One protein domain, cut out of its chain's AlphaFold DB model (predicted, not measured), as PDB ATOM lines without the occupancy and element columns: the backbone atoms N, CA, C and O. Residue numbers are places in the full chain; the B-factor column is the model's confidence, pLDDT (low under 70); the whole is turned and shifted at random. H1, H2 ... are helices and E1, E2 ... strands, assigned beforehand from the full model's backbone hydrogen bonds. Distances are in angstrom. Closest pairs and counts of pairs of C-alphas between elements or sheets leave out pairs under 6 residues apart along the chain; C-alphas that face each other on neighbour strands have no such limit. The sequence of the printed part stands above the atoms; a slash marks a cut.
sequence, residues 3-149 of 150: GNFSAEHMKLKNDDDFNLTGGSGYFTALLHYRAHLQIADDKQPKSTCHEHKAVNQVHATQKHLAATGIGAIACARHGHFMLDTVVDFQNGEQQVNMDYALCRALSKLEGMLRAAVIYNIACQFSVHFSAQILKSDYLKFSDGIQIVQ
ATOM      1  N   GLY A   3      29.985  -0.964  63.484       92.56
ATOM      2  CA  GLY A   3      30.967  -0.042  62.931       92.56
ATOM      3  C   GLY A   3      32.339  -0.217  63.575       92.56
ATOM      4  O   GLY A   3      32.475  -0.237  64.797       92.56
ATOM      5  N   ASN A   4      33.382  -0.297  62.753       93.25
ATOM      6  CA  ASN A   4      34.774  -0.285  63.184       93.25
ATOM      7  C   ASN A   4      35.422   1.066  62.851       93.25
ATOM      8  O   ASN A   4      35.783   1.336  61.705       93.25
ATOM      9  N   PHE A   5      35.614   1.887  63.881       89.94
ATOM     10  CA  PHE A   5      36.185   3.237  63.793       89.94
ATOM     11  C   PHE A   5      37.718   3.264  63.723       89.94
ATOM     12  O   PHE A   5      38.298   4.316  63.487       89.94
ATOM     13  N   SER A   6      38.379   2.122  63.928       89.50
ATOM     14  CA  SER A   6      39.838   2.002  63.817       89.50
ATOM     15  C   SER A   6      40.284   1.539  62.427       89.50
ATOM     16  O   SER A   6      41.472   1.561  62.120       89.50
ATOM     17  N   ALA A   7      39.348   1.088  61.585       91.56
ATOM     18  CA  ALA A   7      39.605   0.699  60.201       91.56
ATOM     19  C   ALA A   7      39.645   1.934  59.288       91.56
ATOM     20  O   ALA A   7      38.793   2.124  58.423       91.56
ATOM     21  N   GLU A   8      40.624   2.802  59.523       91.38
ATOM     22  CA  GLU A   8      40.830   4.016  58.739       91.38
ATOM     23  C   GLU A   8      41.414   3.691  57.356       91.38
ATOM     24  O   GLU A   8      42.302   2.847  57.209       91.38
ATOM     25  N   HIS A   9      40.945   4.401  56.329       88.31
ATOM     26  CA  HIS A   9      41.463   4.294  54.967       88.31
ATOM     27  C   HIS A   9      42.067   5.633  54.552       88.31
ATOM     28  O   HIS A   9      41.388   6.659  54.567       88.31
ATOM     29  N   MET A  10      43.348   5.638  54.182       89.69
ATOM     30  CA  MET A  10      44.048   6.843  53.731       89.69
ATOM     31  C   MET A  10      43.649   7.231  52.306       89.69
ATOM     32  O   MET A  10      43.297   6.387  51.487       89.69
ATOM     33  N   LYS A  11      43.750   8.523  51.986       86.38
ATOM     34  CA  LYS A  11      43.673   8.971  50.591       86.38
ATOM     35  C   LYS A  11      44.868   8.450  49.796       86.38
ATOM     36  O   LYS A  11      45.979   8.360  50.321       86.38
ATOM     37  N   LEU A  12      44.627   8.171  48.516       84.50
ATOM     38  CA  LEU A  12      45.684   7.848  47.567       84.50
ATOM     39  C   LEU A  12      46.691   9.001  47.513       84.50
ATOM     40  O   LEU A  12      46.308  10.173  47.525       84.50
ATOM     41  N   LYS A  13      47.981   8.660  47.495       81.31
ATOM     42  CA  LYS A  13      49.061   9.653  47.400       81.31
ATOM     43  C   LYS A  13      49.329  10.080  45.958       81.31
ATOM     44  O   LYS A  13      49.696  11.228  45.746       81.31
ATOM     45  N   ASN A  14      49.139   9.159  45.012       81.94
ATOM     46  CA  ASN A  14      49.441   9.331  43.596       81.94
ATOM     47  C   ASN A  14      48.254   8.841  42.754       81.94
ATOM     48  O   ASN A  14      47.565   7.906  43.163       81.94
ATOM     49  N   ASP A  15      48.068   9.425  41.570       78.25
ATOM     50  CA  ASP A  15      46.946   9.114  40.667       78.25
ATOM     51  C   ASP A  15      47.080   7.758  39.944       78.25
ATOM     52  O   ASP A  15      46.108   7.267  39.377       78.25
ATOM     53  N   ASP A  16      48.262   7.132  39.995       83.06
ATOM     54  CA  ASP A  16      48.527   5.814  39.397       83.06
ATOM     55  C   ASP A  16      48.041   4.638  40.267       83.06
ATOM     56  O   ASP A  16      48.077   3.484  39.836       83.06
ATOM     57  N   ASP A  17      47.620   4.908  41.507       81.06
ATOM     58  CA  ASP A  17      47.081   3.893  42.411       81.06
ATOM     59  C   ASP A  17      45.598   3.642  42.097       81.06
ATOM     60  O   ASP A  17      44.807   4.577  41.937       81.06
ATOM     61  N   PHE A  18      45.202   2.376  41.983       77.81
ATOM     62  CA  PHE A  18      43.869   1.996  41.527       77.81
ATOM     63  C   PHE A  18      43.250   0.906  42.397       77.81
ATOM     64  O   PHE A  18      43.911   0.030  42.950       77.81
ATOM     65  N   ASN A  19      41.922   0.942  42.499       77.00
ATOM     66  CA  ASN A  19      41.181  -0.051  43.263       77.00
ATOM     67  C   ASN A  19      41.262  -1.422  42.572       77.00
ATOM     68  O   ASN A  19      40.754  -1.582  41.463       77.00
ATOM     69  N   LEU A  20      41.835  -2.413  43.260       80.12
ATOM     70  CA  LEU A  20      42.028  -3.774  42.744       80.12
ATOM     71  C   LEU A  20      40.730  -4.452  42.293       80.12
ATOM     72  O   LEU A  20      40.742  -5.245  41.356       80.12
ATOM     73  N   THR A  21      39.618  -4.172  42.973       79.88
ATOM     74  CA  THR A  21      38.347  -4.868  42.743       79.88
ATOM     75  C   THR A  21      37.214  -3.919  42.354       79.88
ATOM     76  O   THR A  21      36.085  -4.361  42.153       79.88
ATOM     77  N   GLY A  22      37.472  -2.611  42.276       71.00
ATOM     78  CA  GLY A  22      36.441  -1.584  42.096       71.00
ATOM     79  C   GLY A  22      35.422  -1.519  43.243       71.00
ATOM     80  O   GLY A  22      34.322  -1.001  43.052       71.00
ATOM     81  N   GLY A  23      35.751  -2.071  44.417       68.94
ATOM     82  CA  GLY A  23      34.776  -2.302  45.486       68.94
ATOM     83  C   GLY A  23      33.894  -3.526  45.230       68.94
ATOM     84  O   GLY A  23      32.728  -3.521  45.597       68.94
ATOM     85  N   SER A  24      34.422  -4.561  44.570       70.81
ATOM     86  CA  SER A  24      33.808  -5.893  44.543       70.81
ATOM     87  C   SER A  24      34.437  -6.794  45.613       70.81
ATOM     88  O   SER A  24      35.618  -6.665  45.948       70.81
ATOM     89  N   GLY A  25      33.632  -7.676  46.207       87.31
ATOM     90  CA  GLY A  25      34.019  -8.493  47.359       87.31
ATOM     91  C   GLY A  25      33.179  -8.148  48.582       87.31
ATOM     92  O   GLY A  25      31.958  -8.224  48.519       87.31
ATOM     93  N   TYR A  26      33.818  -7.801  49.702       91.81
ATOM     94  CA  TYR A  26      33.112  -7.422  50.934       91.81
ATOM     95  C   TYR A  26      32.621  -5.975  50.926       91.81
ATOM     96  O   TYR A  26      31.526  -5.706  51.421       91.81
ATOM     97  N   PHE A  27      33.404  -5.067  50.344       92.62
ATOM     98  CA  PHE A  27      33.026  -3.668  50.182       92.62
ATOM     99  C   PHE A  27      31.926  -3.518  49.144       92.62
ATOM    100  O   PHE A  27      31.855  -4.300  48.197       92.62
ATOM    101  N   THR A  28      31.063  -2.530  49.352       88.81
ATOM    102  CA  THR A  28      30.041  -2.172  48.379       88.81
ATOM    103  C   THR A  28      30.639  -1.479  47.158       88.81
ATOM    104  O   THR A  28      31.631  -0.750  47.255       88.81
ATOM    105  N   ALA A  29      29.963  -1.617  46.016       84.19
ATOM    106  CA  ALA A  29      30.279  -0.859  44.813       84.19
ATOM    107  C   ALA A  29      30.283   0.659  45.089       84.19
ATOM    108  O   ALA A  29      29.250   1.273  45.384       84.19
ATOM    109  N   LEU A  30      31.459   1.270  44.932       84.00
ATOM    110  CA  LEU A  30      31.733   2.645  45.358       84.00
ATOM    111  C   LEU A  30      30.856   3.689  44.653       84.00
ATOM    112  O   LEU A  30      30.449   4.668  45.270       84.00
ATOM    113  N   LEU A  31      30.555   3.482  43.366       87.31
ATOM    114  CA  LEU A  31      29.780   4.430  42.563       87.31
ATOM    115  C   LEU A  31      28.350   4.599  43.094       87.31
ATOM    116  O   LEU A  31      27.913   5.720  43.342       87.31
ATOM    117  N   HIS A  32      27.641   3.487  43.306       88.31
ATOM    118  CA  HIS A  32      26.253   3.504  43.776       88.31
ATOM    119  C   HIS A  32      26.157   4.003  45.215       88.31
ATOM    120  O   HIS A  32      25.252   4.764  45.545       88.31
ATOM    121  N   TYR A  33      27.109   3.606  46.059       92.12
ATOM    122  CA  TYR A  33      27.146   4.060  47.440       92.12
ATOM    123  C   TYR A  33      27.403   5.568  47.536       92.12
ATOM    124  O   TYR A  33      26.670   6.275  48.216       92.12
ATOM    125  N   ARG A  34      28.362   6.109  46.773       90.44
ATOM    126  CA  ARG A  34      28.589   7.564  46.721       90.44
ATOM    127  C   ARG A  34      27.375   8.330  46.209       90.44
ATOM    128  O   ARG A  34      27.062   9.383  46.752       90.44
ATOM    129  N   ALA A  35      26.696   7.810  45.189       92.06
ATOM    130  CA  ALA A  35      25.490   8.439  44.663       92.06
ATOM    131  C   ALA A  35      24.352   8.456  45.700       92.06
ATOM    132  O   ALA A  35      23.645   9.454  45.813       92.06
ATOM    133  N   HIS A  36      24.225   7.398  46.508       92.88
ATOM    134  CA  HIS A  36      23.313   7.377  47.651       92.88
ATOM    135  C   HIS A  36      23.664   8.454  48.687       92.88
ATOM    136  O   HIS A  36      22.799   9.248  49.054       92.88
ATOM    137  N   LEU A  37      24.929   8.530  49.111       91.50
ATOM    138  CA  LEU A  37      25.376   9.500  50.116       91.50
ATOM    139  C   LEU A  37      25.167  10.958  49.687       91.50
ATOM    140  O   LEU A  37      24.930  11.815  50.528       91.50
ATOM    141  N   GLN A  38      25.234  11.253  48.386       90.81
ATOM    142  CA  GLN A  38      25.019  12.609  47.864       90.81
ATOM    143  C   GLN A  38      23.579  13.107  48.017       90.81
ATOM    144  O   GLN A  38      23.367  14.318  48.070       90.81
ATOM    145  N   ILE A  39      22.599  12.200  48.048       88.56
ATOM    146  CA  ILE A  39      21.175  12.557  48.129       88.56
ATOM    147  C   ILE A  39      20.568  12.298  49.511       88.56
ATOM    148  O   ILE A  39      19.459  12.754  49.785       88.56
ATOM    149  N   ALA A  40      21.256  11.534  50.358       85.94
ATOM    150  CA  ALA A  40      20.756  11.156  51.668       85.94
ATOM    151  C   ALA A  40      20.807  12.343  52.649       85.94
ATOM    152  O   ALA A  40      21.770  13.107  52.679       85.94
ATOM    153  N   ASP A  41      19.761  12.491  53.467       77.19
ATOM    154  CA  ASP A  41      19.743  13.450  54.576       77.19
ATOM    155  C   ASP A  41      20.374  12.796  55.810       77.19
ATOM    156  O   ASP A  41      19.808  11.872  56.389       77.19
ATOM    157  N   ASP A  42      21.545  13.284  56.208       69.50
ATOM    158  CA  ASP A  42      22.340  12.765  57.329       69.50
ATOM    159  C   ASP A  42      22.007  13.455  58.672       69.50
ATOM    160  O   ASP A  42      22.775  13.472  59.636       69.50
ATOM    161  N   LYS A  43      20.833  14.080  58.785       69.00
ATOM    162  CA  LYS A  43      20.391  14.626  60.071       69.00
ATOM    163  C   LYS A  43      20.085  13.497  61.042       69.00
ATOM    164  O   LYS A  43      18.985  12.949  61.036       69.00
ATOM    165  N   GLN A  44      21.030  13.210  61.934       65.88
ATOM    166  CA  GLN A  44      20.776  12.321  63.057       65.88
ATOM    167  C   GLN A  44      19.820  12.982  64.059       65.88
ATOM    168  O   GLN A  44      20.143  14.031  64.632       65.88
ATOM    169  N   PRO A  45      18.629  12.404  64.285       63.88
ATOM    170  CA  PRO A  45      17.741  12.882  65.325       63.88
ATOM    171  C   PRO A  45      18.369  12.627  66.695       63.88
ATOM    172  O   PRO A  45      19.109  11.670  66.913       63.88
ATOM    173  N   LYS A  46      18.068  13.509  67.648       66.06
ATOM    174  CA  LYS A  46      18.583  13.384  69.010       66.06
ATOM    175  C   LYS A  46      18.061  12.087  69.637       66.06
ATOM    176  O   LYS A  46      16.848  11.898  69.712       66.06
ATOM    177  N   SER A  47      18.973  11.236  70.111       66.69
ATOM    178  CA  SER A  47      18.630   9.988  70.802       66.69
ATOM    179  C   SER A  47      17.629  10.230  71.929       66.69
ATOM    180  O   SER A  47      17.879  11.032  72.831       66.69
ATOM    181  N   THR A  48      16.539   9.469  71.915       71.00
ATOM    182  CA  THR A  48      15.600   9.334  73.037       71.00
ATOM    183  C   THR A  48      15.850   8.066  73.861       71.00
ATOM    184  O   THR A  48      15.190   7.864  74.876       71.00
ATOM    185  N   CYS A  49      16.809   7.219  73.462       70.31
ATOM    186  CA  CYS A  49      17.173   6.005  74.196       70.31
ATOM    187  C   CYS A  49      18.075   6.314  75.401       70.31
ATOM    188  O   CYS A  49      18.898   7.232  75.359       70.31
ATOM    189  N   HIS A  50      17.943   5.512  76.461       64.81
ATOM    190  CA  HIS A  50      18.718   5.638  77.699       64.81
ATOM    191  C   HIS A  50      20.228   5.461  77.449       64.81
ATOM    192  O   HIS A  50      20.658   4.402  77.012       64.81
ATOM    193  N   GLU A  51      21.020   6.500  77.733       53.91
ATOM    194  CA  GLU A  51      22.493   6.489  77.855       53.91
ATOM    195  C   GLU A  51      23.290   5.644  76.831       53.91
ATOM    196  O   GLU A  51      24.239   4.940  77.178       53.91
ATOM    197  N   HIS A  52      22.984   5.757  75.536       55.91
ATOM    198  CA  HIS A  52      23.840   5.165  74.501       55.91
ATOM    199  C   HIS A  52      25.030   6.082  74.175       55.91
ATOM    200  O   HIS A  52      24.885   7.106  73.510       55.91
ATOM    201  N   LYS A  53      26.241   5.681  74.591       54.78
ATOM    202  CA  LYS A  53      27.505   6.371  74.244       54.78
ATOM    203  C   LYS A  53      27.804   6.388  72.738       54.78
ATOM    204  O   LYS A  53      28.530   7.267  72.290       54.78
ATOM    205  N   ALA A  54      27.242   5.444  71.978       53.94
ATOM    206  CA  ALA A  54      27.481   5.291  70.542       53.94
ATOM    207  C   ALA A  54      27.027   6.508  69.713       53.94
ATOM    208  O   ALA A  54      27.688   6.861  68.749       53.94
ATOM    209  N   VAL A  55      25.961   7.203  70.128       53.53
ATOM    210  CA  VAL A  55      25.395   8.351  69.383       53.53
ATOM    211  C   VAL A  55      26.168   9.654  69.622       53.53
ATOM    212  O   VAL A  55      26.063  10.602  68.852       53.53
ATOM    213  N   ASN A  56      26.976   9.718  70.681       50.03
ATOM    214  CA  ASN A  56      27.655  10.948  71.098       50.03
ATOM    215  C   ASN A  56      29.100  11.062  70.590       50.03
ATOM    216  O   ASN A  56      29.828  11.955  71.032       50.03
ATOM    217  N   GLN A  57      29.548  10.183  69.690       56.03
ATOM    218  CA  GLN A  57      30.866  10.340  69.086       56.03
ATOM    219  C   GLN A  57      30.806  11.418  68.000       56.03
ATOM    220  O   GLN A  57      30.383  11.199  66.872       56.03
ATOM    221  N   VAL A  58      31.231  12.627  68.367       52.16
ATOM    222  CA  VAL A  58      31.493  13.700  67.406       52.16
ATOM    223  C   VAL A  58      32.744  13.313  66.625       52.16
ATOM    224  O   VAL A  58      33.858  13.397  67.142       52.16
ATOM    225  N   HIS A  59      32.565  12.868  65.387       60.84
ATOM    226  CA  HIS A  59      33.683  12.523  64.520       60.84
ATOM    227  C   HIS A  59      34.193  13.782  63.816       60.84
ATOM    228  O   HIS A  59      33.460  14.470  63.101       60.84
ATOM    229  N   ALA A  60      35.459  14.111  64.072       61.25
ATOM    230  CA  ALA A  60      36.151  15.177  63.370       61.25
ATOM    231  C   ALA A  60      36.669  14.649  62.031       61.25
ATOM    232  O   ALA A  60      37.336  13.615  61.967       61.25
ATOM    233  N   THR A  61      36.408  15.394  60.961       65.75
ATOM    234  CA  THR A  61      36.889  15.039  59.629       65.75
ATOM    235  C   THR A  61      38.412  15.136  59.577       65.75
ATOM    236  O   THR A  61      38.991  16.211  59.762       65.75
ATOM    237  N   GLN A  62      39.079  14.024  59.273       78.25
ATOM    238  CA  GLN A  62      40.528  13.982  59.106       78.25
ATOM    239  C   GLN A  62      40.891  14.147  57.625       78.25
ATOM    240  O   GLN A  62      40.624  13.277  56.802       78.25
ATOM    241  N   LYS A  63      41.531  15.267  57.257       81.31
ATOM    242  CA  LYS A  63      41.783  15.627  55.842       81.31
ATOM    243  C   LYS A  63      42.593  14.596  55.046       81.31
ATOM    244  O   LYS A  63      42.478  14.582  53.819       81.31
ATOM    245  N   HIS A  64      43.408  13.785  55.716       85.94
ATOM    246  CA  HIS A  64      44.271  12.780  55.092       85.94
ATOM    247  C   HIS A  64      43.582  11.417  54.894       85.94
ATOM    248  O   HIS A  64      44.107  10.575  54.166       85.94
ATOM    249  N   LEU A  65      42.403  11.209  55.492       88.31
ATOM    250  CA  LEU A  65      41.632   9.974  55.374       88.31
ATOM    251  C   LEU A  65      40.593  10.070  54.251       88.31
ATOM    252  O   LEU A  65      39.956  11.105  54.045       88.31
ATOM    253  N   ALA A  66      40.453   8.980  53.504       87.56
ATOM    254  CA  ALA A  66      39.352   8.718  52.588       87.56
ATOM    255  C   ALA A  66      38.131   8.144  53.328       87.56
ATOM    256  O   ALA A  66      37.003   8.455  52.950       87.56
ATOM    257  N   ALA A  67      38.364   7.360  54.387       91.00
ATOM    258  CA  ALA A  67      37.339   6.877  55.307       91.00
ATOM    259  C   ALA A  67      37.865   6.884  56.749       91.00
ATOM    260  O   ALA A  67      39.018   6.533  56.997       91.00
ATOM    261  N   THR A  68      37.018   7.263  57.701       92.38
ATOM    262  CA  THR A  68      37.331   7.306  59.142       92.38
ATOM    263  C   THR A  68      36.977   6.001  59.864       92.38
ATOM    264  O   THR A  68      36.912   5.973  61.087       92.38
ATOM    265  N   GLY A  69      36.618   4.957  59.122       93.50
ATOM    266  CA  GLY A  69      36.105   3.696  59.643       93.50
ATOM    267  C   GLY A  69      35.255   2.976  58.603       93.50
ATOM    268  O   GLY A  69      35.023   3.498  57.508       93.50
ATOM    269  N   ILE A  70      34.761   1.794  58.968       95.25
ATOM    270  CA  ILE A  70      33.883   0.981  58.119       95.25
ATOM    271  C   ILE A  70      32.682   0.453  58.900       95.25
ATOM    272  O   ILE A  70      32.800   0.128  60.079       95.25
ATOM    273  N   GLY A  71      31.549   0.292  58.226       95.56
ATOM    274  CA  GLY A  71      30.368  -0.405  58.732       95.56
ATOM    275  C   GLY A  71      30.191  -1.740  58.026       95.56
ATOM    276  O   GLY A  71      30.462  -1.838  56.831       95.56
ATOM    277  N   ALA A  72      29.743  -2.775  58.736       96.19
ATOM    278  CA  ALA A  72      29.565  -4.102  58.151       96.19
ATOM    279  C   ALA A  72      28.308  -4.833  58.645       96.19
ATOM    280  O   ALA A  72      27.842  -4.679  59.784       96.19
ATOM    281  N   ILE A  73      27.791  -5.711  57.782       96.88
ATOM    282  CA  ILE A  73      26.737  -6.669  58.118       96.88
ATOM    283  C   ILE A  73      27.358  -8.057  58.233       96.88
ATOM    284  O   ILE A  73      27.994  -8.547  57.303       96.88
ATOM    285  N   ALA A  74      27.141  -8.713  59.369       96.38
ATOM    286  CA  ALA A  74      27.514 -10.104  59.575       96.38
ATOM    287  C   ALA A  74      26.265 -10.964  59.774       96.38
ATOM    288  O   ALA A  74      25.310 -10.555  60.445       96.38
ATOM    289  N   CYS A  75      26.275 -12.171  59.215       95.19
ATOM    290  CA  CYS A  75      25.253 -13.165  59.498       95.19
ATOM    291  C   CYS A  75      25.500 -13.757  60.889       95.19
ATOM    292  O   CYS A  75      26.426 -14.543  61.072       95.19
ATOM    293  N   ALA A  76      24.643 -13.440  61.861       92.50
ATOM    294  CA  ALA A  76      24.779 -13.961  63.225       92.50
ATOM    295  C   ALA A  76      24.658 -15.496  63.312       92.50
ATOM    296  O   ALA A  76      25.210 -16.100  64.223       92.50
ATOM    297  N   ARG A  77      23.950 -16.133  62.366       92.31
ATOM    298  CA  ARG A  77      23.758 -17.596  62.355       92.31
ATOM    299  C   ARG A  77      24.985 -18.351  61.851       92.31
ATOM    300  O   ARG A  77      25.273 -19.429  62.352       92.31
ATOM    301  N   HIS A  78      25.671 -17.801  60.848       93.44
ATOM    302  CA  HIS A  78      26.762 -18.487  60.145       93.44
ATOM    303  C   HIS A  78      28.143 -17.867  60.404       93.44
ATOM    304  O   HIS A  78      29.147 -18.432  59.987       93.44
ATOM    305  N   GLY A  79      28.213 -16.716  61.079       93.81
ATOM    306  CA  GLY A  79      29.465 -16.127  61.555       93.81
ATOM    307  C   GLY A  79      30.352 -15.502  60.477       93.81
ATOM    308  O   GLY A  79      31.561 -15.441  60.667       93.81
ATOM    309  N   HIS A  80      29.792 -15.038  59.355       94.12
ATOM    310  CA  HIS A  80      30.566 -14.392  58.288       94.12
ATOM    311  C   HIS A  80      30.039 -12.996  57.943       94.12
ATOM    312  O   HIS A  80      28.846 -12.711  58.092       94.12
ATOM    313  N   PHE A  81      30.924 -12.139  57.427       95.31
ATOM    314  CA  PHE A  81      30.537 -10.866  56.822       95.31
ATOM    315  C   PHE A  81      29.818 -11.103  55.495       95.31
ATOM    316  O   PHE A  81      30.202 -11.965  54.702       95.31
ATOM    317  N   MET A  82      28.747 -10.357  55.259       95.06
ATOM    318  CA  MET A  82      27.993 -10.424  54.016       95.06
ATOM    319  C   MET A  82      28.783  -9.708  52.915       95.06
ATOM    320  O   MET A  82      29.264  -8.588  53.103       95.06
ATOM    321  N   LEU A  83      28.923 -10.357  51.760       93.38
ATOM    322  CA  LEU A  83      29.593  -9.767  50.603       93.38
ATOM    323  C   LEU A  83      28.856  -8.514  50.131       93.38
ATOM    324  O   LEU A  83      27.629  -8.524  50.048       93.38
ATOM    325  N   ASP A  84      29.612  -7.493  49.737       93.06
ATOM    326  CA  ASP A  84      29.114  -6.248  49.151       93.06
ATOM    327  C   ASP A  84      28.104  -5.544  50.078       93.06
ATOM    328  O   ASP A  84      27.032  -5.084  49.690       93.06
ATOM    329  N   THR A  85      28.472  -5.509  51.363       95.56
ATOM    330  CA  THR A  85      27.742  -4.807  52.432       95.56
ATOM    331  C   THR A  85      28.645  -3.969  53.331       95.56
ATOM    332  O   THR A  85      28.134  -3.230  54.167       95.56
ATOM    333  N   VAL A  86      29.971  -4.067  53.181       95.56
ATOM    334  CA  VAL A  86      30.904  -3.222  53.925       95.56
ATOM    335  C   VAL A  86      30.913  -1.828  53.303       95.56
ATOM    336  O   VAL A  86      31.099  -1.679  52.094       95.56
ATOM    337  N   VAL A  87      30.687  -0.817  54.133       95.00
ATOM    338  CA  VAL A  87      30.559   0.586  53.735       95.00
ATOM    339  C   VAL A  87      31.634   1.432  54.401       95.00
ATOM    340  O   VAL A  87      31.944   1.231  55.571       95.00
ATOM    341  N   ASP A  88      32.180   2.395  53.667       94.00
ATOM    342  CA  ASP A  88      33.116   3.374  54.217       94.00
ATOM    343  C   ASP A  88      32.367   4.479  54.966       94.00
ATOM    344  O   ASP A  88      31.356   4.995  54.477       94.00
ATOM    345  N   PHE A  89      32.913   4.899  56.103       92.56
ATOM    346  CA  PHE A  89      32.455   6.055  56.869       92.56
ATOM    347  C   PHE A  89      33.204   7.318  56.442       92.56
ATOM    348  O   PHE A  89      34.422   7.401  56.586       92.56
ATOM    349  N   GLN A  90      32.495   8.328  55.935       88.31
ATOM    350  CA  GLN A  90      33.117   9.586  55.489       88.31
ATOM    351  C   GLN A  90      33.445  10.494  56.676       88.31
ATOM    352  O   GLN A  90      34.466  11.181  56.673       88.31
ATOM    353  N   ASN A  91      32.579  10.491  57.688       86.56
ATOM    354  CA  ASN A  91      32.759  11.245  58.919       86.56
ATOM    355  C   ASN A  91      32.129  10.494  60.100       86.56
ATOM    356  O   ASN A  91      31.173  10.957  60.719       86.56
ATOM    357  N   GLY A  92      32.663   9.307  60.372       87.19
ATOM    358  CA  GLY A  92      32.129   8.382  61.362       87.19
ATOM    359  C   GLY A  92      30.889   7.621  60.904       87.19
ATOM    360  O   GLY A  92      30.463   7.706  59.749       87.19
ATOM    361  N   GLU A  93      30.333   6.837  61.825       88.31
ATOM    362  CA  GLU A  93      29.131   6.054  61.561       88.31
ATOM    363  C   GLU A  93      27.922   6.983  61.453       88.31
ATOM    364  O   GLU A  93      27.640   7.791  62.338       88.31
ATOM    365  N   GLN A  94      27.196   6.846  60.350       88.00
ATOM    366  CA  GLN A  94      25.976   7.582  60.076       88.00
ATOM    367  C   GLN A  94      24.871   6.598  59.733       88.00
ATOM    368  O   GLN A  94      25.139   5.542  59.153       88.00
ATOM    369  N   GLN A  95      23.625   6.949  60.058       88.50
ATOM    370  CA  GLN A  95      22.501   6.063  59.779       88.50
ATOM    371  C   GLN A  95      22.404   5.740  58.282       88.50
ATOM    372  O   GLN A  95      22.228   4.582  57.931       88.50
ATOM    373  N   VAL A  96      22.661   6.719  57.410       90.81
ATOM    374  CA  VAL A  96      22.667   6.537  55.949       90.81
ATOM    375  C   VAL A  96      23.653   5.450  55.488       90.81
ATOM    376  O   VAL A  96      23.340   4.659  54.599       90.81
ATOM    377  N   ASN A  97      24.809   5.327  56.153       93.19
ATOM    378  CA  ASN A  97      25.802   4.291  55.852       93.19
ATOM    379  C   ASN A  97      25.225   2.903  56.163       93.19
ATOM    380  O   ASN A  97      25.291   1.974  55.353       93.19
ATOM    381  N   MET A  98      24.631   2.771  57.350       93.62
ATOM    382  CA  MET A  98      24.132   1.499  57.864       93.62
ATOM    383  C   MET A  98      22.812   1.074  57.211       93.62
ATOM    384  O   MET A  98      22.607  -0.121  56.990       93.62
ATOM    385  N   ASP A  99      21.965   2.028  56.824       93.44
ATOM    386  CA  ASP A  99      20.758   1.812  56.025       93.44
ATOM    387  C   ASP A  99      21.107   1.183  54.675       93.44
ATOM    388  O   ASP A  99      20.516   0.172  54.278       93.44
ATOM    389  N   TYR A 100      22.114   1.741  53.996       94.81
ATOM    390  CA  TYR A 100      22.598   1.215  52.726       94.81
ATOM    391  C   TYR A 100      23.146  -0.205  52.888       94.81
ATOM    392  O   TYR A 100      22.718  -1.120  52.180       94.81
ATOM    393  N   ALA A 101      24.037  -0.418  53.862       95.62
ATOM    394  CA  ALA A 101      24.610  -1.730  54.158       95.62
ATOM    395  C   ALA A 101      23.524  -2.789  54.430       95.62
ATOM    396  O   ALA A 101      23.579  -3.900  53.890       95.62
ATOM    397  N   LEU A 102      22.501  -2.441  55.220       95.19
ATOM    398  CA  LEU A 102      21.385  -3.334  55.529       95.19
ATOM    399  C   LEU A 102      20.532  -3.638  54.292       95.19
ATOM    400  O   LEU A 102      20.236  -4.807  54.047       95.19
ATOM    401  N   CYS A 103      20.179  -2.640  53.477       94.50
ATOM    402  CA  CYS A 103      19.402  -2.863  52.251       94.50
ATOM    403  C   CYS A 103      20.147  -3.769  51.258       94.50
ATOM    404  O   CYS A 103      19.545  -4.675  50.671       94.50
ATOM    405  N   ARG A 104      21.470  -3.597  51.118       94.31
ATOM    406  CA  ARG A 104      22.321  -4.498  50.317       94.31
ATOM    407  C   ARG A 104      22.293  -5.926  50.850       94.31
ATOM    408  O   ARG A 104      22.180  -6.863  50.062       94.31
ATOM    409  N   ALA A 105      22.373  -6.099  52.169       94.94
ATOM    410  CA  ALA A 105      22.306  -7.416  52.789       94.94
ATOM    411  C   ALA A 105      20.943  -8.080  52.554       94.94
ATOM    412  O   ALA A 105      20.896  -9.219  52.101       94.94
ATOM    413  N   LEU A 106      19.843  -7.367  52.813       93.81
ATOM    414  CA  LEU A 106      18.479  -7.881  52.656       93.81
ATOM    415  C   LEU A 106      18.163  -8.240  51.201       93.81
ATOM    416  O   LEU A 106      17.547  -9.271  50.953       93.81
ATOM    417  N   SER A 107      18.655  -7.460  50.235       92.38
ATOM    418  CA  SER A 107      18.511  -7.766  48.803       92.38
ATOM    419  C   SER A 107      19.133  -9.104  48.396       92.38
ATOM    420  O   SER A 107      18.719  -9.697  47.407       92.38
ATOM    421  N   LYS A 108      20.122  -9.598  49.151       91.38
ATOM    422  CA  LYS A 108      20.788 -10.888  48.900       91.38
ATOM    423  C   LYS A 108      20.101 -12.062  49.599       91.38
ATOM    424  O   LYS A 108      20.501 -13.202  49.395       91.38
ATOM    425  N   LEU A 109      19.103 -11.796  50.440       90.50
ATOM    426  CA  LEU A 109      18.356 -12.803  51.195       90.50
ATOM    427  C   LEU A 109      16.998 -13.105  50.547       90.50
ATOM    428  O   LEU A 109      16.031 -13.414  51.244       90.50
ATOM    429  N   GLU A 110      16.911 -12.997  49.221       83.31
ATOM    430  CA  GLU A 110      15.689 -13.295  48.477       83.31
ATOM    431  C   GLU A 110      15.168 -14.704  48.812       83.31
ATOM    432  O   GLU A 110      15.924 -15.673  48.890       83.31
ATOM    433  N   GLY A 111      13.866 -14.802  49.087       86.31
ATOM    434  CA  GLY A 111      13.220 -16.034  49.546       86.31
ATOM    435  C   GLY A 111      13.240 -16.257  51.064       86.31
ATOM    436  O   GLY A 111      12.536 -17.142  51.552       86.31
ATOM    437  N   MET A 112      13.970 -15.454  51.849       89.94
ATOM    438  CA  MET A 112      13.809 -15.459  53.306       89.94
ATOM    439  C   MET A 112      12.546 -14.701  53.724       89.94
ATOM    440  O   MET A 112      12.279 -13.607  53.252       89.94
ATOM    441  N   LEU A 113      11.793 -15.250  54.678       90.69
ATOM    442  CA  LEU A 113      10.581 -14.591  55.188       90.69
ATOM    443  C   LEU A 113      10.870 -13.604  56.323       90.69
ATOM    444  O   LEU A 113      10.133 -12.642  56.516       90.69
ATOM    445  N   ARG A 114      11.905 -13.868  57.131       92.25
ATOM    446  CA  ARG A 114      12.195 -13.094  58.346       92.25
ATOM    447  C   ARG A 114      13.692 -12.906  58.561       92.25
ATOM    448  O   ARG A 114      14.451 -13.880  58.539       92.25
ATOM    449  N   ALA A 115      14.093 -11.675  58.858       92.00
ATOM    450  CA  ALA A 115      15.459 -11.310  59.216       92.00
ATOM    451  C   ALA A 115      15.474 -10.584  60.566       92.00
ATOM    452  O   ALA A 115      14.783  -9.586  60.740       92.00
ATOM    453  N   ALA A 116      16.259 -11.085  61.523       92.81
ATOM    454  CA  ALA A 116      16.469 -10.401  62.795       92.81
ATOM    455  C   ALA A 116      17.662  -9.449  62.674       92.81
ATOM    456  O   ALA A 116      18.748  -9.880  62.276       92.81
ATOM    457  N   VAL A 117      17.467  -8.175  63.017       92.19
ATOM    458  CA  VAL A 117      18.520  -7.152  62.943       92.19
ATOM    459  C   VAL A 117      18.995  -6.807  64.349       92.19
ATOM    460  O   VAL A 117      18.248  -6.262  65.153       92.19
ATOM    461  N   ILE A 118      20.260  -7.131  64.630       91.69
ATOM    462  CA  ILE A 118      20.928  -6.825  65.899       91.69
ATOM    463  C   ILE A 118      21.887  -5.660  65.664       91.69
ATOM    464  O   ILE A 118      22.752  -5.740  64.783       91.69
ATOM    465  N   TYR A 119      21.733  -4.590  66.442       90.19
ATOM    466  CA  TYR A 119      22.522  -3.366  66.318       90.19
ATOM    467  C   TYR A 119      22.570  -2.606  67.655       90.19
ATOM    468  O   TYR A 119      21.579  -2.572  68.384       90.19
ATOM    469  N   ASN A 120      23.713  -1.997  67.980       83.81
ATOM    470  CA  ASN A 120      23.965  -1.305  69.255       83.81
ATOM    471  C   ASN A 120      23.095  -0.044  69.467       83.81
ATOM    472  O   ASN A 120      22.912   0.382  70.607       83.81
ATOM    473  N   ILE A 121      22.531   0.521  68.393       81.75
ATOM    474  CA  ILE A 121      21.565   1.631  68.406       81.75
ATOM    475  C   ILE A 121      20.250   1.254  67.703       81.75
ATOM    476  O   ILE A 121      19.543   2.117  67.177       81.75
ATOM    477  N   ALA A 122      19.886  -0.038  67.710       85.06
ATOM    478  CA  ALA A 122      18.685  -0.552  67.039       85.06
ATOM    479  C   ALA A 122      17.398   0.202  67.421       85.06
ATOM    480  O   ALA A 122      16.529   0.379  66.570       85.06
ATOM    481  N   CYS A 123      17.299   0.669  68.672       81.62
ATOM    482  CA  CYS A 123      16.151   1.417  69.184       81.62
ATOM    483  C   CYS A 123      15.903   2.743  68.439       81.62
ATOM    484  O   CYS A 123      14.759   3.158  68.297       81.62
ATOM    485  N   GLN A 124      16.962   3.403  67.963       79.81
ATOM    486  CA  GLN A 124      16.870   4.649  67.193       79.81
ATOM    487  C   GLN A 124      16.778   4.353  65.707       79.81
ATOM    488  O   GLN A 124      15.951   4.924  64.999       79.81
ATOM    489  N   PHE A 125      17.612   3.420  65.257       84.50
ATOM    490  CA  PHE A 125      17.697   3.021  63.868       84.50
ATOM    491  C   PHE A 125      16.319   2.658  63.300       84.50
ATOM    492  O   PHE A 125      15.891   3.217  62.291       84.50
ATOM    493  N   SER A 126      15.573   1.780  63.973       84.31
ATOM    494  CA  SER A 126      14.337   1.238  63.407       84.31
ATOM    495  C   SER A 126      13.173   2.204  63.320       84.31
ATOM    496  O   SER A 126      12.337   2.054  62.432       84.31
ATOM    497  N   VAL A 127      13.125   3.207  64.197       83.88
ATOM    498  CA  VAL A 127      12.087   4.245  64.162       83.88
ATOM    499  C   VAL A 127      12.173   5.032  62.856       83.88
ATOM    500  O   VAL A 127      11.151   5.430  62.296       83.88
ATOM    501  N   HIS A 128      13.388   5.239  62.348       82.88
ATOM    502  CA  HIS A 128      13.635   6.060  61.167       82.88
ATOM    503  C   HIS A 128      13.859   5.248  59.890       82.88
ATOM    504  O   HIS A 128      13.603   5.772  58.807       82.88
ATOM    505  N   PHE A 129      14.260   3.980  60.004       87.12
ATOM    506  CA  PHE A 129      14.636   3.130  58.872       87.12
ATOM    507  C   PHE A 129      13.555   3.064  57.783       87.12
ATOM    508  O   PHE A 129      13.819   3.377  56.623       87.12
ATOM    509  N   SER A 130      12.301   2.770  58.147       85.62
ATOM    510  CA  SER A 130      11.195   2.686  57.176       85.62
ATOM    511  C   SER A 130      10.977   3.993  56.408       85.62
ATOM    512  O   SER A 130      10.710   3.978  55.209       85.62
ATOM    513  N   ALA A 131      11.113   5.140  57.079       85.81
ATOM    514  CA  ALA A 131      10.985   6.444  56.438       85.81
ATOM    515  C   ALA A 131      12.189   6.784  55.545       85.81
ATOM    516  O   ALA A 131      12.021   7.519  54.575       85.81
ATOM    517  N   GLN A 132      13.387   6.286  55.858       84.19
ATOM    518  CA  GLN A 132      14.591   6.507  55.050       84.19
ATOM    519  C   GLN A 132      14.576   5.677  53.766       84.19
ATOM    520  O   GLN A 132      14.851   6.225  52.698       84.19
ATOM    521  N   ILE A 133      14.144   4.414  53.838       88.19
ATOM    522  CA  ILE A 133      13.961   3.540  52.667       88.19
ATOM    523  C   ILE A 133      13.092   4.216  51.601       88.19
ATOM    524  O   ILE A 133      13.453   4.261  50.430       88.19
ATOM    525  N   LEU A 134      11.973   4.820  52.011       85.88
ATOM    526  CA  LEU A 134      11.034   5.471  51.090       85.88
ATOM    527  C   LEU A 134      11.587   6.743  50.425       85.88
ATOM    528  O   LEU A 134      11.012   7.212  49.445       85.88
ATOM    529  N   LYS A 135      12.669   7.328  50.949       85.50
ATOM    530  CA  LYS A 135      13.250   8.585  50.444       85.50
ATOM    531  C   LYS A 135      14.340   8.382  49.395       85.50
ATOM    532  O   LYS A 135      14.749   9.359  48.775       85.50
ATOM    533  N   SER A 136      14.850   7.164  49.224       85.50
ATOM    534  CA  SER A 136      16.033   6.906  48.403       85.50
ATOM    535  C   SER A 136      15.819   5.718  47.482       85.50
ATOM    536  O   SER A 136      15.638   4.588  47.928       85.50
ATOM    537  N   ASP A 137      15.979   5.947  46.181       87.69
ATOM    538  CA  ASP A 137      15.941   4.880  45.179       87.69
ATOM    539  C   ASP A 137      17.058   3.838  45.334       87.69
ATOM    540  O   ASP A 137      16.953   2.740  44.785       87.69
ATOM    541  N   TYR A 138      18.109   4.169  46.089       89.81
ATOM    542  CA  TYR A 138      19.229   3.275  46.380       89.81
ATOM    543  C   TYR A 138      18.963   2.320  47.551       89.81
ATOM    544  O   TYR A 138      19.715   1.363  47.732       89.81
ATOM    545  N   LEU A 139      17.919   2.567  48.347       90.94
ATOM    546  CA  LEU A 139      17.552   1.754  49.504       90.94
ATOM    547  C   LEU A 139      16.383   0.842  49.127       90.94
ATOM    548  O   LEU A 139      15.229   1.132  49.413       90.94
ATOM    549  N   LYS A 140      16.678  -0.256  48.429       89.19
ATOM    550  CA  LYS A 140      15.674  -1.243  48.006       89.19
ATOM    551  C   LYS A 140      16.084  -2.632  48.475       89.19
ATOM    552  O   LYS A 140      17.273  -2.930  48.545       89.19
ATOM    553  N   PHE A 141      15.097  -3.455  48.806       89.81
ATOM    554  CA  PHE A 141      15.222  -4.886  49.085       89.81
ATOM    555  C   PHE A 141      13.867  -5.561  48.821       89.81
ATOM    556  O   PHE A 141      12.894  -4.880  48.512       89.81
ATOM    557  N   SER A 142      13.807  -6.892  48.890       82.06
ATOM    558  CA  SER A 142      12.579  -7.640  48.593       82.06
ATOM    559  C   SER A 142      11.459  -7.345  49.601       82.06
ATOM    560  O   SER A 142      11.651  -7.538  50.804       82.06
ATOM    561  N   ASP A 143      10.272  -6.984  49.099       78.62
ATOM    562  CA  ASP A 143       9.058  -6.730  49.898       78.62
ATOM    563  C   ASP A 143       8.610  -7.947  50.734       78.62
ATOM    564  O   ASP A 143       7.828  -7.817  51.675       78.62
ATOM    565  N   GLY A 144       9.099  -9.148  50.404       83.19
ATOM    566  CA  GLY A 144       8.751 -10.389  51.097       83.19
ATOM    567  C   GLY A 144       9.464 -10.607  52.436       83.19
ATOM    568  O   GLY A 144       9.068 -11.500  53.186       83.19
ATOM    569  N   ILE A 145      10.507  -9.829  52.751       90.06
ATOM    570  CA  ILE A 145      11.283 -10.009  53.985       90.06
ATOM    571  C   ILE A 145      10.709  -9.139  55.100       90.06
ATOM    572  O   ILE A 145      10.792  -7.912  55.071       90.06
ATOM    573  N   GLN A 146      10.233  -9.778  56.167       89.06
ATOM    574  CA  GLN A 146       9.882  -9.085  57.400       89.06
ATOM    575  C   GLN A 146      11.119  -8.895  58.287       89.06
ATOM    576  O   GLN A 146      11.741  -9.861  58.742       89.06
ATOM    577  N   ILE A 147      11.446  -7.643  58.602       89.25
ATOM    578  CA  ILE A 147      12.473  -7.329  59.596       89.25
ATOM    579  C   ILE A 147      11.873  -7.488  60.991       89.25
ATOM    580  O   ILE A 147      10.849  -6.893  61.321       89.25
ATOM    581  N   VAL A 148      12.515  -8.312  61.809       86.75
ATOM    582  CA  VAL A 148      12.135  -8.571  63.195       86.75
ATOM    583  C   VAL A 148      13.148  -7.885  64.092       86.75
ATOM    584  O   VAL A 148      14.353  -8.112  63.969       86.75
ATOM    585  N   GLN A 149      12.659  -7.048  64.996       71.06
ATOM    586  CA  GLN A 149      13.501  -6.457  66.022       71.06
ATOM    587  C   GLN A 149      13.508  -7.358  67.259       71.06
ATOM    588  O   GLN A 149      12.426  -7.791  67.666       71.06
TER     589      GLN A 149
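This is residues 3 to 149 of the 150 residues of an uncharacterized protein of Paxillus rubicundulus Ve08.2h10 (UniProt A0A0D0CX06). There is little regular structure: helix H3 forms the core among loops, with H1, H4 and E2 round it, the small sheet E3-E4 at one end and residues 14 to 20 sticking out at the other. The 147 printed residues, compact with a radius of gyration of the C-alphas of 15.5 A, span 47 by 36 by 30 A. The class is mixed, with 51 residues in named elements: H1 H2 E1 E2 H3 E3 H4 E4.

H1, residues 30 to 39, only just touches H3, residues 95 to 107, with 3 pairs of C-alphas within 8 A, the closest Leu 37 and Val 96, 7.1 A. H2, residues 53 to 56, touches no helix. E1, residues 65 to 67, runs on into E2, residues 70 to 72, at 14 degrees. H3 touches H4, residues 122 to 133, about perpendicular at 73 degrees; C-alphas 99 and 129 are closest, 6.9 A. E3, residues 114 to 116, and E4, residues 146 to 148, are parallel; N 115 and O 146 are 3.0 A apart. Every O i to N i+4 pair is within hydrogen-bond range in H3, 5 of 6 in H1, 4 of 8 in H4.

H1 begins at C-alpha 30 (31.733, 2.645, 45.358); H3 is 18.1 A long; E4 ends at C-alpha 148 (12.135, -8.571, 63.195).

The printed part has no cut. The links H1 to H2, E2 to H3 and H4 to E4 are long. Residues 23, 42 to 47 and 50 to 61 have pLDDT under 70.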